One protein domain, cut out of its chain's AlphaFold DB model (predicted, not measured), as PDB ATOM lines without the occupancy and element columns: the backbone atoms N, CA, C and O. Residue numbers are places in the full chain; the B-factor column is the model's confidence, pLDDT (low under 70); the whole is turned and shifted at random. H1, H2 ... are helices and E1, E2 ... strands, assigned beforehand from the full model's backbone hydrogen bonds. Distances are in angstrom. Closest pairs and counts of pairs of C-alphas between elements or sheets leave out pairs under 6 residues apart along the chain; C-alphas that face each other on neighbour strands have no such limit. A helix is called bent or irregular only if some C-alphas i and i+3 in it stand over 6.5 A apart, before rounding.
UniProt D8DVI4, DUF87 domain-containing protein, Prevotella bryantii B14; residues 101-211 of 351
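What this domain is: This is residues 101 to 211 of the 351 residues of the protein "DUF87 domain-containing protein" of Prevotella bryantii B14 (UniProt D8DVI4). Look first for a small hairpin of two short strands, E1 and E2, which makes one end of the longest axis, beyond a cluster of five helices. In that cluster H3 and H4 run side by side in opposite ways, H2 crosses H3, H1 stands about perpendicular to H4, and H5 makes a corner with H4 at the end away from the hairpin. The printed part has 111 residues, with five named helices and two named strands in the order H1 H2 H3 E1 E2 H4 H5; the class is mostly helix, and the sheet, E1 - E2, is antiparallel. The whole is only just compact, close to loose, with a radius of gyration of the C-alphas of 15.4 A and spans of 46 by 36 by 21 A.

Where its parts are: Find C-alpha 172 at (0.472, -86.535, 66.562), where E1, residues 172 to 174, begins; E2 is residues 180 to 182. The longest helix, H2, residues 120 to 139, runs 28.6 A from C-alpha 120 at (-16.233, -73.575, 63.166) to C-alpha 139 at (-20.368, -96.435, 46.516). H3, residues 158 to 170, is 18.4 A long, and H4, residues 190 to 201, is 16.5 A. H1 is residues 105 to 112. H5, residues 203 to 209, ends at C-alpha 209 at (-29.633, -90.459, 64.538); it is irregular, with C-alphas 204 and 207 7.5 A apart.

How they stand to each other: In the hairpin of E1 and E2, N 173 and O 181 are within hydrogen-bond range at 2.8 A. From E1, go back over a tight link to H3. H3 touches H4 at a shallow tilt of 20 degrees, opposite ways; their closest C-alphas, those of Asp 169 and Thr 190, are 6.5 A apart. With residues 126 to 134 alone, H2 touches H3 at a steep tilt of 49 degrees, closest at the C-alphas of Glu 130 and Val 161, 5.7 A. H4 is the hub, touching H1, H3 and H5. H1 is about perpendicular to it at 88 degrees, closest at the C-alphas of Leu 112 and Leu 196, 6.3 A. H4 and H5 touch only at the corner, closest at the C-alphas of Leu 200 and Phe 209, 5.5 A. The helix packing is mostly crossed, but only just: one of three pairs is at a shallow tilt. H1 and H3 are apart. In H1, H2, H3 and H4 every O i to N i+4 pair is within hydrogen-bond range; H5 has 1 of 3, and 3 of 4 for O i to N i+3.

The domain as a whole: The two C-alphas farthest apart, those of Arg 177 and Phe 207, are 49.9 A apart. The printed part has no cut. Look at residues 140 to 157 for the long link, H2 to H3. The mean pLDDT of the printed part is 92.3, and no printed residue is under 70.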
ATOM      1  N   TRP A 101     -28.640 -88.566  56.944       96.44
ATOM      2  CA  TRP A 101     -28.045 -88.597  55.610       96.44
ATOM      3  C   TRP A 101     -28.957 -88.012  54.518       96.44
ATOM      4  O   TRP A 101     -28.484 -87.779  53.406       96.44
ATOM      5  N   LEU A 102     -30.227 -87.732  54.838       96.69
ATOM      6  CA  LEU A 102     -31.150 -86.964  53.997       96.69
ATOM      7  C   LEU A 102     -30.945 -85.450  54.112       96.69
ATOM      8  O   LEU A 102     -31.411 -84.716  53.236       96.69
ATOM      9  N   LEU A 103     -30.285 -84.979  55.176       95.62
ATOM     10  CA  LEU A 103     -29.959 -83.569  55.347       95.62
ATOM     11  C   LEU A 103     -28.935 -83.138  54.293       95.62
ATOM     12  O   LEU A 103     -27.988 -83.865  53.983       95.62
ATOM     13  N   THR A 104     -29.107 -81.926  53.781       94.12
ATOM     14  CA  THR A 104     -28.052 -81.225  53.047       94.12
ATOM     15  C   THR A 104     -26.892 -80.905  53.978       94.12
ATOM     16  O   THR A 104     -27.010 -80.903  55.208       94.12
ATOM     17  N   TYR A 105     -25.754 -80.574  53.389       91.88
ATOM     18  CA  TYR A 105     -24.594 -80.135  54.135       91.88
ATOM     19  C   TYR A 105     -24.888 -78.887  54.979       91.88
ATOM     20  O   TYR A 105     -24.496 -78.843  56.143       91.88
ATOM     21  N   GLU A 106     -25.622 -77.908  54.443       90.69
ATOM     22  CA  GLU A 106     -25.984 -76.690  55.181       90.69
ATOM     23  C   GLU A 106     -26.865 -77.013  56.401       90.69
ATOM     24  O   GLU A 106     -26.591 -76.550  57.511       90.69
ATOM     25  N   GLU A 107     -27.875 -77.868  56.215       93.38
ATOM     26  CA  GLU A 107     -28.761 -78.360  57.279       93.38
ATOM     27  C   GLU A 107     -27.983 -79.110  58.369       93.38
ATOM     28  O   GLU A 107     -28.150 -78.857  59.564       93.38
ATOM     29  N   MET A 108     -27.079 -80.004  57.961       92.38
ATOM     30  CA  MET A 108     -26.231 -80.758  58.878       92.38
ATOM     31  C   MET A 108     -25.295 -79.844  59.675       92.38
ATOM     32  O   MET A 108     -25.100 -80.045  60.874       92.38
ATOM     33  N   GLN A 109     -24.729 -78.822  59.034       90.62
ATOM     34  CA  GLN A 109     -23.903 -77.832  59.711       90.62
ATOM     35  C   GLN A 109     -24.693 -77.034  60.744       90.62
ATOM     36  O   GLN A 109     -24.209 -76.885  61.859       90.62
ATOM     37  N   ALA A 110     -25.885 -76.536  60.415       89.12
ATOM     38  CA  ALA A 110     -26.690 -75.801  61.393       89.12
ATOM     39  C   ALA A 110     -27.099 -76.663  62.588       89.12
ATOM     40  O   ALA A 110     -27.224 -76.147  63.693       89.12
ATOM     41  N   LEU A 111     -27.270 -77.969  62.377       90.00
ATOM     42  CA  LEU A 111     -27.623 -78.894  63.444       90.00
ATOM     43  C   LEU A 111     -26.443 -79.251  64.364       90.00
ATOM     44  O   LEU A 111     -26.638 -79.482  65.560       90.00
ATOM     45  N   LEU A 112     -25.230 -79.356  63.809       89.00
ATOM     46  CA  LEU A 112     -24.064 -79.923  64.503       89.00
ATOM     47  C   LEU A 112     -22.994 -78.891  64.886       89.00
ATOM     48  O   LEU A 112     -22.208 -79.133  65.812       89.00
ATOM     49  N   LEU A 113     -22.916 -77.767  64.176       86.62
ATOM     50  CA  LEU A 113     -21.887 -76.751  64.369       86.62
ATOM     51  C   LEU A 113     -22.417 -75.560  65.150       86.62
ATOM     52  O   LEU A 113     -23.472 -75.002  64.875       86.62
ATOM     53  N   ASP A 114     -21.588 -75.113  66.082       84.88
ATOM     54  CA  ASP A 114     -21.778 -73.847  66.767       84.88
ATOM     55  C   ASP A 114     -21.060 -72.754  65.969       84.88
ATOM     56  O   ASP A 114     -19.829 -72.698  65.956       84.88
ATOM     57  N   ARG A 115     -21.821 -71.889  65.287       79.69
ATOM     58  CA  ARG A 115     -21.266 -70.802  64.460       79.69
ATOM     59  C   ARG A 115     -20.461 -69.777  65.272       79.69
ATOM     60  O   ARG A 115     -19.673 -69.042  64.683       79.69
ATOM     61  N   SER A 116     -20.634 -69.725  66.597       82.25
ATOM     62  CA  SER A 116     -19.864 -68.836  67.476       82.25
ATOM     63  C   SER A 116     -18.458 -69.368  67.801       82.25
ATOM     64  O   SER A 116     -17.607 -68.625  68.297       82.25
ATOM     65  N   ASP A 117     -18.181 -70.641  67.498       83.62
ATOM     66  CA  ASP A 117     -16.877 -71.265  67.715       83.62
ATOM     67  C   ASP A 117     -15.842 -70.727  66.712       83.62
ATOM     68  O   ASP A 117     -16.015 -70.810  65.496       83.62
ATOM     69  N   GLN A 118     -14.707 -70.227  67.209       84.62
ATOM     70  CA  GLN A 118     -13.619 -69.724  66.360       84.62
ATOM     71  C   GLN A 118     -13.054 -70.796  65.411       84.62
ATOM     72  O   GLN A 118     -12.489 -70.464  64.369       84.62
ATOM     73  N   ASN A 119     -13.200 -72.083  65.749       87.81
ATOM     74  CA  ASN A 119     -12.786 -73.197  64.899       87.81
ATOM     75  C   ASN A 119     -13.905 -73.724  63.987       87.81
ATOM     76  O   ASN A 119     -13.655 -74.691  63.264       87.81
ATOM     77  N   ALA A 120     -15.097 -73.115  63.968       87.56
ATOM     78  CA  ALA A 120     -16.233 -73.575  63.166       87.56
ATOM     79  C   ALA A 120     -15.896 -73.814  61.678       87.56
ATOM     80  O   ALA A 120     -16.286 -74.862  61.164       87.56
ATOM     81  N   PRO A 121     -15.103 -72.964  60.982       90.25
ATOM     82  CA  PRO A 121     -14.727 -73.234  59.590       90.25
ATOM     83  C   PRO A 121     -13.900 -74.517  59.417       90.25
ATOM     84  O   PRO A 121     -14.108 -75.275  58.472       90.25
ATOM     85  N   ASN A 122     -12.986 -74.795  60.353       91.50
ATOM     86  CA  ASN A 122     -12.176 -76.014  60.330       91.50
ATOM     87  C   ASN A 122     -13.019 -77.249  60.670       91.50
ATOM     88  O   ASN A 122     -12.845 -78.293  60.046       91.50
ATOM     89  N   GLN A 123     -13.936 -77.125  61.635       93.25
ATOM     90  CA  GLN A 123     -14.877 -78.186  62.011       93.25
ATOM     91  C   GLN A 123     -15.788 -78.547  60.830       93.25
ATOM     92  O   GLN A 123     -15.892 -79.717  60.482       93.25
ATOM     93  N   ALA A 124     -16.362 -77.541  60.164       93.12
ATOM     94  CA  ALA A 124     -17.140 -77.682  58.937       93.12
ATOM     95  C   ALA A 124     -16.371 -78.432  57.848       93.12
ATOM     96  O   ALA A 124     -16.822 -79.469  57.364       93.12
ATOM     97  N   MET A 125     -15.189 -77.929  57.489       94.62
ATOM     98  CA  MET A 125     -14.360 -78.530  56.450       94.62
ATOM     99  C   MET A 125     -14.032 -79.996  56.772       94.62
ATOM    100  O   MET A 125     -14.199 -80.854  55.909       94.62
ATOM    101  N   LEU A 126     -13.605 -80.309  57.999       95.75
ATOM    102  CA  LEU A 126     -13.286 -81.687  58.379       95.75
ATOM    103  C   LEU A 126     -14.519 -82.587  58.385       95.75
ATOM    104  O   LEU A 126     -14.454 -83.674  57.821       95.75
ATOM    105  N   LEU A 127     -15.650 -82.125  58.928       95.44
ATOM    106  CA  LEU A 127     -16.907 -82.867  58.869       95.44
ATOM    107  C   LEU A 127     -17.271 -83.198  57.417       95.44
ATOM    108  O   LEU A 127     -17.510 -84.359  57.102       95.44
ATOM    109  N   SER A 128     -17.252 -82.206  56.521       95.12
ATOM    110  CA  SER A 128     -17.563 -82.429  55.104       95.12
ATOM    111  C   SER A 128     -16.639 -83.457  54.460       95.12
ATOM    112  O   SER A 128     -17.097 -84.370  53.777       95.12
ATOM    113  N   ARG A 129     -15.333 -83.353  54.721       96.31
ATOM    114  CA  ARG A 129     -14.334 -84.258  54.166       96.31
ATOM    115  C   ARG A 129     -14.593 -85.690  54.615       96.31
ATOM    116  O   ARG A 129     -14.656 -86.571  53.766       96.31
ATOM    117  N   GLU A 130     -14.754 -85.916  55.915       97.00
ATOM    118  CA  GLU A 130     -14.917 -87.269  56.451       97.00
ATOM    119  C   GLU A 130     -16.282 -87.877  56.074       97.00
ATOM    120  O   GLU A 130     -16.355 -89.061  55.753       97.00
ATOM    121  N   VAL A 131     -17.349 -87.072  55.980       96.69
ATOM    122  CA  VAL A 131     -18.641 -87.521  55.424       96.69
ATOM    123  C   VAL A 131     -18.493 -87.956  53.965       96.69
ATOM    124  O   VAL A 131     -18.996 -89.011  53.578       96.69
ATOM    125  N   LEU A 132     -17.790 -87.173  53.141       96.06
ATOM    126  CA  LEU A 132     -17.570 -87.514  51.736       96.06
ATOM    127  C   LEU A 132     -16.718 -88.780  51.581       96.06
ATOM    128  O   LEU A 132     -16.971 -89.568  50.671       96.06
ATOM    129  N   VAL A 133     -15.731 -88.994  52.456       96.31
ATOM    130  CA  VAL A 133     -14.936 -90.233  52.497       96.31
ATOM    131  C   VAL A 133     -15.839 -91.435  52.770       96.31
ATOM    132  O   VAL A 133     -15.815 -92.391  51.997       96.31
ATOM    133  N   GLU A 134     -16.686 -91.372  53.800       95.81
ATOM    134  CA  GLU A 134     -17.596 -92.477  54.124       95.81
ATOM    135  C   GLU A 134     -18.626 -92.741  53.018       95.81
ATOM    136  O   GLU A 134     -18.874 -93.899  52.678       95.81
ATOM    137  N   LYS A 135     -19.166 -91.692  52.382       95.31
ATOM    138  CA  LYS A 135     -20.055 -91.854  51.221       95.31
ATOM    139  C   LYS A 135     -19.341 -92.498  50.030       95.31
ATOM    140  O   LYS A 135     -19.899 -93.403  49.418       95.31
ATOM    141  N   ASN A 136     -18.108 -92.087  49.714       94.88
ATOM    142  CA  ASN A 136     -17.330 -92.697  48.624       94.88
ATOM    143  C   ASN A 136     -17.007 -94.166  48.904       94.88
ATOM    144  O   ASN A 136     -17.092 -94.994  48.002       94.88
ATOM    145  N   ASN A 137     -16.701 -94.510  50.157       93.56
ATOM    146  CA  ASN A 137     -16.507 -95.899  50.562       93.56
ATOM    147  C   ASN A 137     -17.778 -96.740  50.348       93.56
ATOM    148  O   ASN A 137     -17.671 -97.903  49.966       93.56
ATOM    149  N   ALA A 138     -18.965 -96.161  50.561       91.06
ATOM    150  CA  ALA A 138     -20.246 -96.846  50.377       91.06
ATOM    151  C   ALA A 138     -20.609 -97.110  48.903       91.06
ATOM    152  O   ALA A 138     -21.349 -98.052  48.627       91.06
ATOM    153  N   VAL A 139     -20.090 -96.310  47.964       93.25
ATOM    154  CA  VAL A 139     -20.368 -96.435  46.516       93.25
ATOM    155  C   VAL A 139     -19.186 -96.953  45.696       93.25
ATOM    156  O   VAL A 139     -19.239 -96.957  44.465       93.25
ATOM    157  N   LYS A 140     -18.109 -97.375  46.352       93.25
ATOM    158  CA  LYS A 140     -16.924 -97.915  45.688       93.25
ATOM    159  C   LYS A 140     -17.292 -99.123  44.817       93.25
ATOM    160  O   LYS A 140     -18.093 -99.952  45.240       93.25
ATOM    161  N   GLU A 141     -16.699 -99.227  43.627       92.75
ATOM    162  CA  GLU A 141     -16.967-100.293  42.645       92.75
ATOM    163  C   GLU A 141     -18.415-100.308  42.111       92.75
ATOM    164  O   GLU A 141     -18.863-101.295  41.525       92.75
ATOM    165  N   THR A 142     -19.153 -99.205  42.270       92.12
ATOM    166  CA  THR A 142     -20.475 -99.006  41.661       92.12
ATOM    167  C   THR A 142     -20.415 -97.958  40.551       92.12
ATOM    168  O   THR A 142     -19.442 -97.219  40.419       92.12
ATOM    169  N   GLU A 143     -21.489 -97.834  39.769       91.94
ATOM    170  CA  GLU A 143     -21.631 -96.769  38.762       91.94
ATOM    171  C   GLU A 143     -21.609 -95.346  39.354       91.94
ATOM    172  O   GLU A 143     -21.390 -94.380  38.624       91.94
ATOM    173  N   TYR A 144     -21.811 -95.212  40.671       90.69
ATOM    174  CA  TYR A 144     -21.824 -93.932  41.378       90.69
ATOM    175  C   TYR A 144     -20.444 -93.499  41.893       90.69
ATOM    176  O   TYR A 144     -20.309 -92.419  42.474       90.69
ATOM    177  N   GLU A 145     -19.404 -94.310  41.693       91.50
ATOM    178  CA  GLU A 145     -18.049 -93.964  42.113       91.50
ATOM    179  C   GLU A 145     -17.577 -92.666  41.426       91.50
ATOM    180  O   GLU A 145     -17.701 -92.498  40.214       91.50
ATOM    181  N   ASN A 146     -17.020 -91.730  42.200       88.31
ATOM    182  CA  ASN A 146     -16.504 -90.427  41.742       88.31
ATOM    183  C   ASN A 146     -17.527 -89.417  41.178       88.31
ATOM    184  O   ASN A 146     -17.114 -88.334  40.765       88.31
ATOM    185  N   ILE A 147     -18.831 -89.713  41.174       93.06
ATOM    186  CA  ILE A 147     -19.867 -88.765  40.700       93.06
ATOM    187  C   ILE A 147     -20.745 -88.197  41.821       93.06
ATOM    188  O   ILE A 147     -21.568 -87.312  41.584       93.06
ATOM    189  N   ILE A 148     -20.579 -88.696  43.046       94.25
ATOM    190  CA  ILE A 148     -21.356 -88.258  44.206       94.25
ATOM    191  C   ILE A 148     -20.835 -86.944  44.791       94.25
ATOM    192  O   ILE A 148     -19.671 -86.571  44.652       94.25
ATOM    193  N   THR A 149     -21.716 -86.257  45.510       94.06
ATOM    194  CA  THR A 149     -21.432 -85.004  46.214       94.06
ATOM    195  C   THR A 149     -21.782 -85.133  47.696       94.06
ATOM    196  O   THR A 149     -22.341 -86.141  48.136       94.06
ATOM    197  N   LEU A 150     -21.490 -84.092  48.481       92.94
ATOM    198  CA  LEU A 150     -21.906 -84.021  49.886       92.94
ATOM    199  C   LEU A 150     -23.423 -84.124  50.056       92.94
ATOM    200  O   LEU A 150     -23.872 -84.770  50.998       92.94
ATOM    201  N   ASP A 151     -24.191 -83.559  49.125       93.75
ATOM    202  CA  ASP A 151     -25.656 -83.522  49.172       93.75
ATOM    203  C   ASP A 151     -26.313 -84.717  48.464       93.75
ATOM    204  O   ASP A 151     -27.538 -84.825  48.436       93.75
ATOM    205  N   SER A 152     -25.526 -85.650  47.912       94.00
ATOM    206  CA  SER A 152     -26.069 -86.913  47.401       94.00
ATOM    207  C   SER A 152     -26.731 -87.681  48.559       94.00
ATOM    208  O   SER A 152     -26.046 -87.942  49.557       94.00
ATOM    209  N   PRO A 153     -28.025 -88.055  48.464       92.56
ATOM    210  CA  PRO A 153     -28.797 -88.633  49.567       92.56
ATOM    211  C   PRO A 153     -28.477 -90.124  49.727       92.56
ATOM    212  O   PRO A 153     -29.283 -91.000  49.423       92.56
ATOM    213  N   LEU A 154     -27.248 -90.396  50.153       93.94
ATOM    214  CA  LEU A 154     -26.692 -91.730  50.312       93.94
ATOM    215  C   LEU A 154     -26.479 -92.025  51.795       93.94
ATOM    216  O   LEU A 154     -25.862 -91.194  52.473       93.94
ATOM    217  N   PRO A 155     -26.920 -93.194  52.287       95.56
ATOM    218  CA  PRO A 155     -26.599 -93.650  53.628       95.56
ATOM    219  C   PRO A 155     -25.086 -93.736  53.853       95.56
ATOM    220  O   PRO A 155     -24.333 -94.209  53.005       95.56
ATOM    221  N   TYR A 156     -24.645 -93.298  55.026       95.19
ATOM    222  CA  TYR A 156     -23.277 -93.454  55.521       95.19
ATOM    223  C   TYR A 156     -23.319 -93.592  57.045       95.19
ATOM    224  O   TYR A 156     -24.367 -93.356  57.637       95.19
ATOM    225  N   ASP A 157     -22.214 -93.991  57.677       94.69
ATOM    226  CA  ASP A 157     -22.154 -94.197  59.130       94.69
ATOM    227  C   ASP A 157     -21.466 -93.020  59.835       94.69
ATOM    228  O   ASP A 157     -20.240 -92.881  59.830       94.69
ATOM    229  N   LEU A 158     -22.265 -92.176  60.483       95.25
ATOM    230  CA  LEU A 158     -21.788 -91.010  61.223       95.25
ATOM    231  C   LEU A 158     -20.936 -91.382  62.453       95.25
ATOM    232  O   LEU A 158     -20.122 -90.565  62.882       95.25
ATOM    233  N   ASN A 159     -21.030 -92.609  62.986       95.88
ATOM    234  CA  ASN A 159     -20.129 -93.053  64.056       95.88
ATOM    235  C   ASN A 159     -18.697 -93.223  63.544       95.88
ATOM    236  O   ASN A 159     -17.752 -92.860  64.241       95.88
ATOM    237  N   LYS A 160     -18.515 -93.726  62.317       96.75
ATOM    238  CA  LYS A 160     -17.183 -93.822  61.699       96.75
ATOM    239  C   LYS A 160     -16.582 -92.444  61.455       96.75
ATOM    240  O   LYS A 160     -15.411 -92.234  61.757       96.75
ATOM    241  N   VAL A 161     -17.407 -91.497  61.004       97.12
ATOM    242  CA  VAL A 161     -17.018 -90.085  60.882       97.12
ATOM    243  C   VAL A 161     -16.562 -89.535  62.236       97.12
ATOM    244  O   VAL A 161     -15.487 -88.948  62.327       97.12
ATOM    245  N   LEU A 162     -17.329 -89.759  63.309       97.44
ATOM    246  CA  LEU A 162     -16.958 -89.308  64.651       97.44
ATOM    247  C   LEU A 162     -15.645 -89.939  65.144       97.44
ATOM    248  O   LEU A 162     -14.797 -89.226  65.679       97.44
ATOM    249  N   ILE A 163     -15.448 -91.244  64.938       97.94
ATOM    250  CA  ILE A 163     -14.200 -91.941  65.292       97.94
ATOM    251  C   ILE A 163     -13.007 -91.302  64.572       97.94
ATOM    252  O   ILE A 163     -11.971 -91.044  65.187       97.94
ATOM    253  N   GLU A 164     -13.150 -90.999  63.283       97.81
ATOM    254  CA  GLU A 164     -12.083 -90.378  62.504       97.81
ATOM    255  C   GLU A 164     -11.807 -88.934  62.954       97.81
ATOM    256  O   GLU A 164     -10.650 -88.543  63.121       97.81
ATOM    257  N   LEU A 165     -12.843 -88.157  63.278       97.19
ATOM    258  CA  LEU A 165     -12.686 -86.819  63.857       97.19
ATOM    259  C   LEU A 165     -11.991 -86.855  65.230       97.19
ATOM    260  O   LEU A 165     -11.146 -86.004  65.516       97.19
ATOM    261  N   GLN A 166     -12.282 -87.851  66.073       97.44
ATOM    262  CA  GLN A 166     -11.582 -88.075  67.347       97.44
ATOM    263  C   GLN A 166     -10.115 -88.478  67.132       97.44
ATOM    264  O   GLN A 166      -9.222 -88.024  67.856       97.44
ATOM    265  N   ARG A 167      -9.833 -89.287  66.103       97.25
ATOM    266  CA  ARG A 167      -8.463 -89.629  65.702       97.25
ATOM    267  C   ARG A 167      -7.694 -88.388  65.249       97.25
ATOM    268  O   ARG A 167      -6.555 -88.198  65.668       97.25
ATOM    269  N   ILE A 168      -8.304 -87.523  64.438       95.81
ATOM    270  CA  ILE A 168      -7.714 -86.254  63.976       95.81
ATOM    271  C   ILE A 168      -7.460 -85.300  65.158       95.81
ATOM    272  O   ILE A 168      -6.395 -84.682  65.231       95.81
ATOM    273  N   ASP A 169      -8.389 -85.226  66.115       95.75
ATOM    274  CA  ASP A 169      -8.277 -84.400  67.328       95.75
ATOM    275  C   ASP A 169      -7.165 -84.862  68.283       95.75
ATOM    276  O   ASP A 169      -6.617 -84.070  69.046       95.75
ATOM    277  N   SER A 170      -6.797 -86.143  68.234       94.56
ATOM    278  CA  SER A 170      -5.736 -86.730  69.065       94.56
ATOM    279  C   SER A 170      -4.432 -86.988  68.302       94.56
ATOM    280  O   SER A 170      -3.414 -87.330  68.911       94.56
ATOM    281  N   GLN A 171      -4.413 -86.765  66.983       93.31
ATOM    282  CA  GLN A 171      -3.282 -87.103  66.126       93.31
ATOM    283  C   GLN A 171      -2.009 -86.351  66.533       93.31
ATOM    284  O   GLN A 171      -2.013 -85.139  66.778       93.31
ATOM    285  N   ARG A 172      -0.889 -87.079  66.520       90.44
ATOM    286  CA  ARG A 172       0.472 -86.535  66.562       90.44
ATOM    287  C   ARG A 172       1.171 -86.807  65.230       90.44
ATOM    288  O   ARG A 172       0.886 -87.803  64.569       90.44
ATOM    289  N   VAL A 173       2.044 -85.899  64.814       88.81
ATOM    290  CA  VAL A 173       2.796 -85.969  63.554       88.81
ATOM    291  C   VAL A 173       4.289 -85.842  63.831       88.81
ATOM    292  O   VAL A 173       4.686 -85.169  64.785       88.81
ATOM    293  N   ALA A 174       5.118 -86.442  62.976       85.25
ATOM    294  CA  ALA A 174       6.568 -86.361  63.104       85.25
ATOM    295  C   ALA A 174       7.031 -84.894  63.136       85.25
ATOM    296  O   ALA A 174       6.649 -84.066  62.296       85.25
ATOM    297  N   ALA A 175       7.835 -84.547  64.135       80.44
ATOM    298  CA  ALA A 175       8.420 -83.222  64.240       80.44
ATOM    299  C   ALA A 175       9.642 -83.093  63.314       80.44
ATOM    300  O   ALA A 175      10.364 -84.050  63.051       80.44
ATOM    301  N   ALA A 176       9.901 -81.869  62.834       76.50
ATOM    302  CA  ALA A 176      11.056 -81.565  61.979       76.50
ATOM    303  C   ALA A 176      12.411 -81.782  62.690       76.50
ATOM    304  O   ALA A 176      13.453 -81.861  62.048       76.50
ATOM    305  N   ARG A 177      12.398 -81.874  64.022       77.38
ATOM    306  CA  ARG A 177      13.498 -82.361  64.862       77.38
ATOM    307  C   ARG A 177      12.938 -83.504  65.705       77.38
ATOM    308  O   ARG A 177      11.794 -83.391  66.126       77.38
ATOM    309  N   CYS A 178      13.730 -84.562  65.898       70.31
ATOM    310  CA  CYS A 178      13.387 -85.831  66.561       70.31
ATOM    311  C   CYS A 178      12.226 -85.751  67.579       70.31
ATOM    312  O   CYS A 178      12.265 -84.938  68.502       70.31
ATOM    313  N   GLY A 179      11.229 -86.628  67.417       82.38
ATOM    314  CA  GLY A 179      10.046 -86.737  68.276       82.38
ATOM    315  C   GLY A 179       8.732 -86.455  67.539       82.38
ATOM    316  O   GLY A 179       8.720 -86.191  66.336       82.38
ATOM    317  N   ASP A 180       7.627 -86.477  68.286       87.12
ATOM    318  CA  ASP A 180       6.279 -86.233  67.767       87.12
ATOM    319  C   ASP A 180       5.729 -84.895  68.262       87.12
ATOM    320  O   ASP A 180       5.697 -84.630  69.469       87.12
ATOM    321  N   LYS A 181       5.207 -84.076  67.346       89.62
ATOM    322  CA  LYS A 181       4.450 -82.858  67.666       89.62
ATOM    323  C   LYS A 181       2.949 -83.087  67.512       89.62
ATOM    324  O   LYS A 181       2.516 -83.993  66.807       89.62
ATOM    325  N   ALA A 182       2.146 -82.251  68.161       89.31
ATOM    326  CA  ALA A 182       0.700 -82.260  67.981       89.31
ATOM    327  C   ALA A 182       0.330 -82.008  66.506       89.31
ATOM    328  O   ALA A 182       0.955 -81.181  65.830       89.31
ATOM    329  N   GLY A 183      -0.663 -82.743  66.004       90.50
ATOM    330  CA  GLY A 183      -1.232 -82.517  64.680       90.50
ATOM    331  C   GLY A 183      -1.891 -81.133  64.562       90.50
ATOM    332  O   GLY A 183      -2.166 -80.481  65.570       90.50
ATOM    333  N   PRO A 184      -2.178 -80.667  63.336       90.56
ATOM    334  CA  PRO A 184      -2.705 -79.318  63.091       90.56
ATOM    335  C   PRO A 184      -4.071 -79.044  63.747       90.56
ATOM    336  O   PRO A 184      -4.380 -77.887  64.053       90.56
ATOM    337  N   TYR A 185      -4.861 -80.095  63.979       92.25
ATOM    338  CA  TYR A 185      -6.198 -80.040  64.582       92.25
ATOM    339  C   TYR A 185      -6.255 -80.618  65.996       92.25
ATOM    340  O   TYR A 185      -7.341 -80.739  66.552       92.25
ATOM    341  N   ASN A 186      -5.103 -80.957  66.580       92.88
ATOM    342  CA  ASN A 186      -5.064 -81.587  67.888       92.88
ATOM    343  C   ASN A 186      -5.684 -80.670  68.961       92.88
ATOM    344  O   ASN A 186      -5.284 -79.508  69.076       92.88
ATOM    345  N   GLY A 187      -6.679 -81.175  69.692       91.50
ATOM    346  CA  GLY A 187      -7.442 -80.440  70.709       91.50
ATOM    347  C   GLY A 187      -8.389 -79.355  70.176       91.50
ATOM    348  O   GLY A 187      -8.992 -78.628  70.967       91.50
ATOM    349  N   LYS A 188      -8.522 -79.193  68.851       91.62
ATOM    350  CA  LYS A 188      -9.389 -78.168  68.232       91.62
ATOM    351  C   LYS A 188     -10.799 -78.672  67.933       91.62
ATOM    352  O   LYS A 188     -11.690 -77.862  67.671       91.62
ATOM    353  N   LEU A 189     -11.007 -79.986  67.956       94.12
ATOM    354  CA  LEU A 189     -12.288 -80.630  67.673       94.12
ATOM    355  C   LEU A 189     -12.934 -81.198  68.932       94.12
ATOM    356  O   LEU A 189     -14.088 -81.594  68.868       94.12
ATOM    357  N   THR A 190     -12.256 -81.200  70.081       93.25
ATOM    358  CA  THR A 190     -12.743 -81.841  71.314       93.25
ATOM    359  C   THR A 190     -14.178 -81.445  71.678       93.25
ATOM    360  O   THR A 190     -15.019 -82.309  71.921       93.25
ATOM    361  N   ARG A 191     -14.502 -80.142  71.654       92.19
ATOM    362  CA  ARG A 191     -15.871 -79.658  71.926       92.19
ATOM    363  C   ARG A 191     -16.864 -80.095  70.853       92.19
ATOM    364  O   ARG A 191     -17.984 -80.469  71.182       92.19
ATOM    365  N   PHE A 192     -16.456 -80.062  69.587       94.19
ATOM    366  CA  PHE A 192     -17.289 -80.496  68.470       94.19
ATOM    367  C   PHE A 192     -17.584 -81.999  68.532       94.19
ATOM    368  O   PHE A 192     -18.746 -82.379  68.466       94.19
ATOM    369  N   ASN A 193     -16.568 -82.829  68.771       95.62
ATOM    370  CA  ASN A 193     -16.702 -84.273  68.954       95.62
ATOM    371  C   ASN A 193     -17.665 -84.601  70.100       95.62
ATOM    372  O   ASN A 193     -18.526 -85.461  69.941       95.62
ATOM    373  N   GLN A 194     -17.579 -83.881  71.227       94.44
ATOM    374  CA  GLN A 194     -18.519 -84.057  72.335       94.44
ATOM    375  C   GLN A 194     -19.951 -83.665  71.948       94.44
ATOM    376  O   GLN A 194     -20.887 -84.384  72.284       94.44
ATOM    377  N   ARG A 195     -20.146 -82.544  71.235       92.94
ATOM    378  CA  ARG A 195     -21.477 -82.135  70.749       92.94
ATOM    379  C   ARG A 195     -22.064 -83.162  69.779       92.94
ATOM    380  O   ARG A 195     -23.228 -83.517  69.925       92.94
ATOM    381  N   LEU A 196     -21.261 -83.651  68.833       94.81
ATOM    382  CA  LEU A 196     -21.667 -84.673  67.870       94.81
ATOM    383  C   LEU A 196     -22.045 -85.983  68.575       94.81
ATOM    384  O   LEU A 196     -23.125 -86.508  68.323       94.81
ATOM    385  N   GLN A 197     -21.219 -86.457  69.511       96.12
ATOM    386  CA  GLN A 197     -21.532 -87.632  70.333       96.12
ATOM    387  C   GLN A 197     -22.844 -87.438  71.107       96.12
ATOM    388  O   GLN A 197     -23.728 -88.283  71.040       96.12
ATOM    389  N   ASN A 198     -23.020 -86.287  71.766       94.25
ATOM    390  CA  ASN A 198     -24.247 -85.990  72.506       94.25
ATOM    391  C   ASN A 198     -25.493 -86.010  71.603       94.25
ATOM    392  O   ASN A 198     -26.548 -86.442  72.049       94.25
ATOM    393  N   LYS A 199     -25.388 -85.543  70.350       92.31
ATOM    394  CA  LYS A 199     -26.491 -85.590  69.374       92.31
ATOM    395  C   LYS A 199     -26.792 -87.017  68.907       92.31
ATOM    396  O   LYS A 199     -27.961 -87.361  68.782       92.31
ATOM    397  N   LEU A 200     -25.762 -87.838  68.694       94.19
ATOM    398  CA  LEU A 200     -25.914 -89.258  68.354       94.19
ATOM    399  C   LEU A 200     -26.587 -90.059  69.482       94.19
ATOM    400  O   LEU A 200     -27.391 -90.947  69.204       94.19
ATOM    401  N   ASP A 201     -26.284 -89.719  70.737       94.50
ATOM    402  CA  ASP A 201     -26.799 -90.414  71.922       94.50
ATOM    403  C   ASP A 201     -28.160 -89.880  72.416       94.50
ATOM    404  O   ASP A 201     -28.825 -90.533  73.231       94.50
ATOM    405  N   ASP A 202     -28.600 -88.699  71.959       94.44
ATOM    406  CA  ASP A 202     -29.878 -88.114  72.376       94.44
ATOM    407  C   ASP A 202     -31.054 -88.890  71.773       94.44
ATOM    408  O   ASP A 202     -31.425 -88.732  70.609       94.44
ATOM    409  N   LYS A 203     -31.710 -89.693  72.614       93.81
ATOM    410  CA  LYS A 203     -32.886 -90.487  72.234       93.81
ATOM    411  C   LYS A 203     -34.045 -89.647  71.702       93.81
ATOM    412  O   LYS A 203     -34.818 -90.162  70.898       93.81
ATOM    413  N   ARG A 204     -34.177 -88.377  72.108       93.94
ATOM    414  CA  ARG A 204     -35.214 -87.467  71.577       93.94
ATOM    415  C   ARG A 204     -34.976 -87.135  70.107       93.94
ATOM    416  O   ARG A 204     -35.917 -86.845  69.385       93.94
ATOM    417  N   MET A 205     -33.725 -87.224  69.660       94.25
ATOM    418  CA  MET A 205     -33.324 -87.103  68.260       94.25
ATOM    419  C   MET A 205     -33.139 -88.466  67.579       94.25
ATOM    420  O   MET A 205     -32.606 -88.555  66.468       94.25
ATOM    421  N   GLY A 206     -33.585 -89.548  68.224       95.94
ATOM    422  CA  GLY A 206     -33.393 -90.908  67.739       95.94
ATOM    423  C   GLY A 206     -34.028 -91.154  66.371       95.94
ATOM    424  O   GLY A 206     -33.453 -91.891  65.574       95.94
ATOM    425  N   PHE A 207     -35.131 -90.468  66.048       97.12
ATOM    426  CA  PHE A 207     -35.765 -90.520  64.725       97.12
ATOM    427  C   PHE A 207     -34.819 -90.123  63.578       97.12
ATOM    428  O   PHE A 207     -35.049 -90.510  62.434       97.12
ATOM    429  N   MET A 208     -33.760 -89.361  63.879       96.69
ATOM    430  CA  MET A 208     -32.760 -88.900  62.921       96.69
ATOM    431  C   MET A 208     -31.422 -89.629  63.049       96.69
ATOM    432  O   MET A 208     -30.792 -89.909  62.028       96.69
ATOM    433  N   PHE A 209     -30.982 -89.938  64.275       96.44
ATOM    434  CA  PHE A 209     -29.633 -90.459  64.538       96.44
ATOM    435  C   PHE A 209     -29.566 -91.931  64.961       96.44
ATOM    436  O   PHE A 209     -28.560 -92.588  64.699       96.44
ATOM    437  N   SER A 210     -30.620 -92.488  65.561       95.31
ATOM    438  CA  SER A 210     -30.655 -93.890  66.009       95.31
ATOM    439  C   SER A 210     -31.130 -94.819  64.889       95.31
ATOM    440  O   SER A 210     -32.181 -95.452  64.976       95.31
ATOM    441  N   LEU A 211     -30.353 -94.864  63.809       95.31
ATOM    442  CA  LEU A 211     -30.699 -95.588  62.588       95.31
ATOM    443  C   LEU A 211     -30.386 -97.080  62.691       95.31
ATOM    444  O   LEU A 211     -29.343 -97.482  63.211       95.31
TER     445      LEU A 211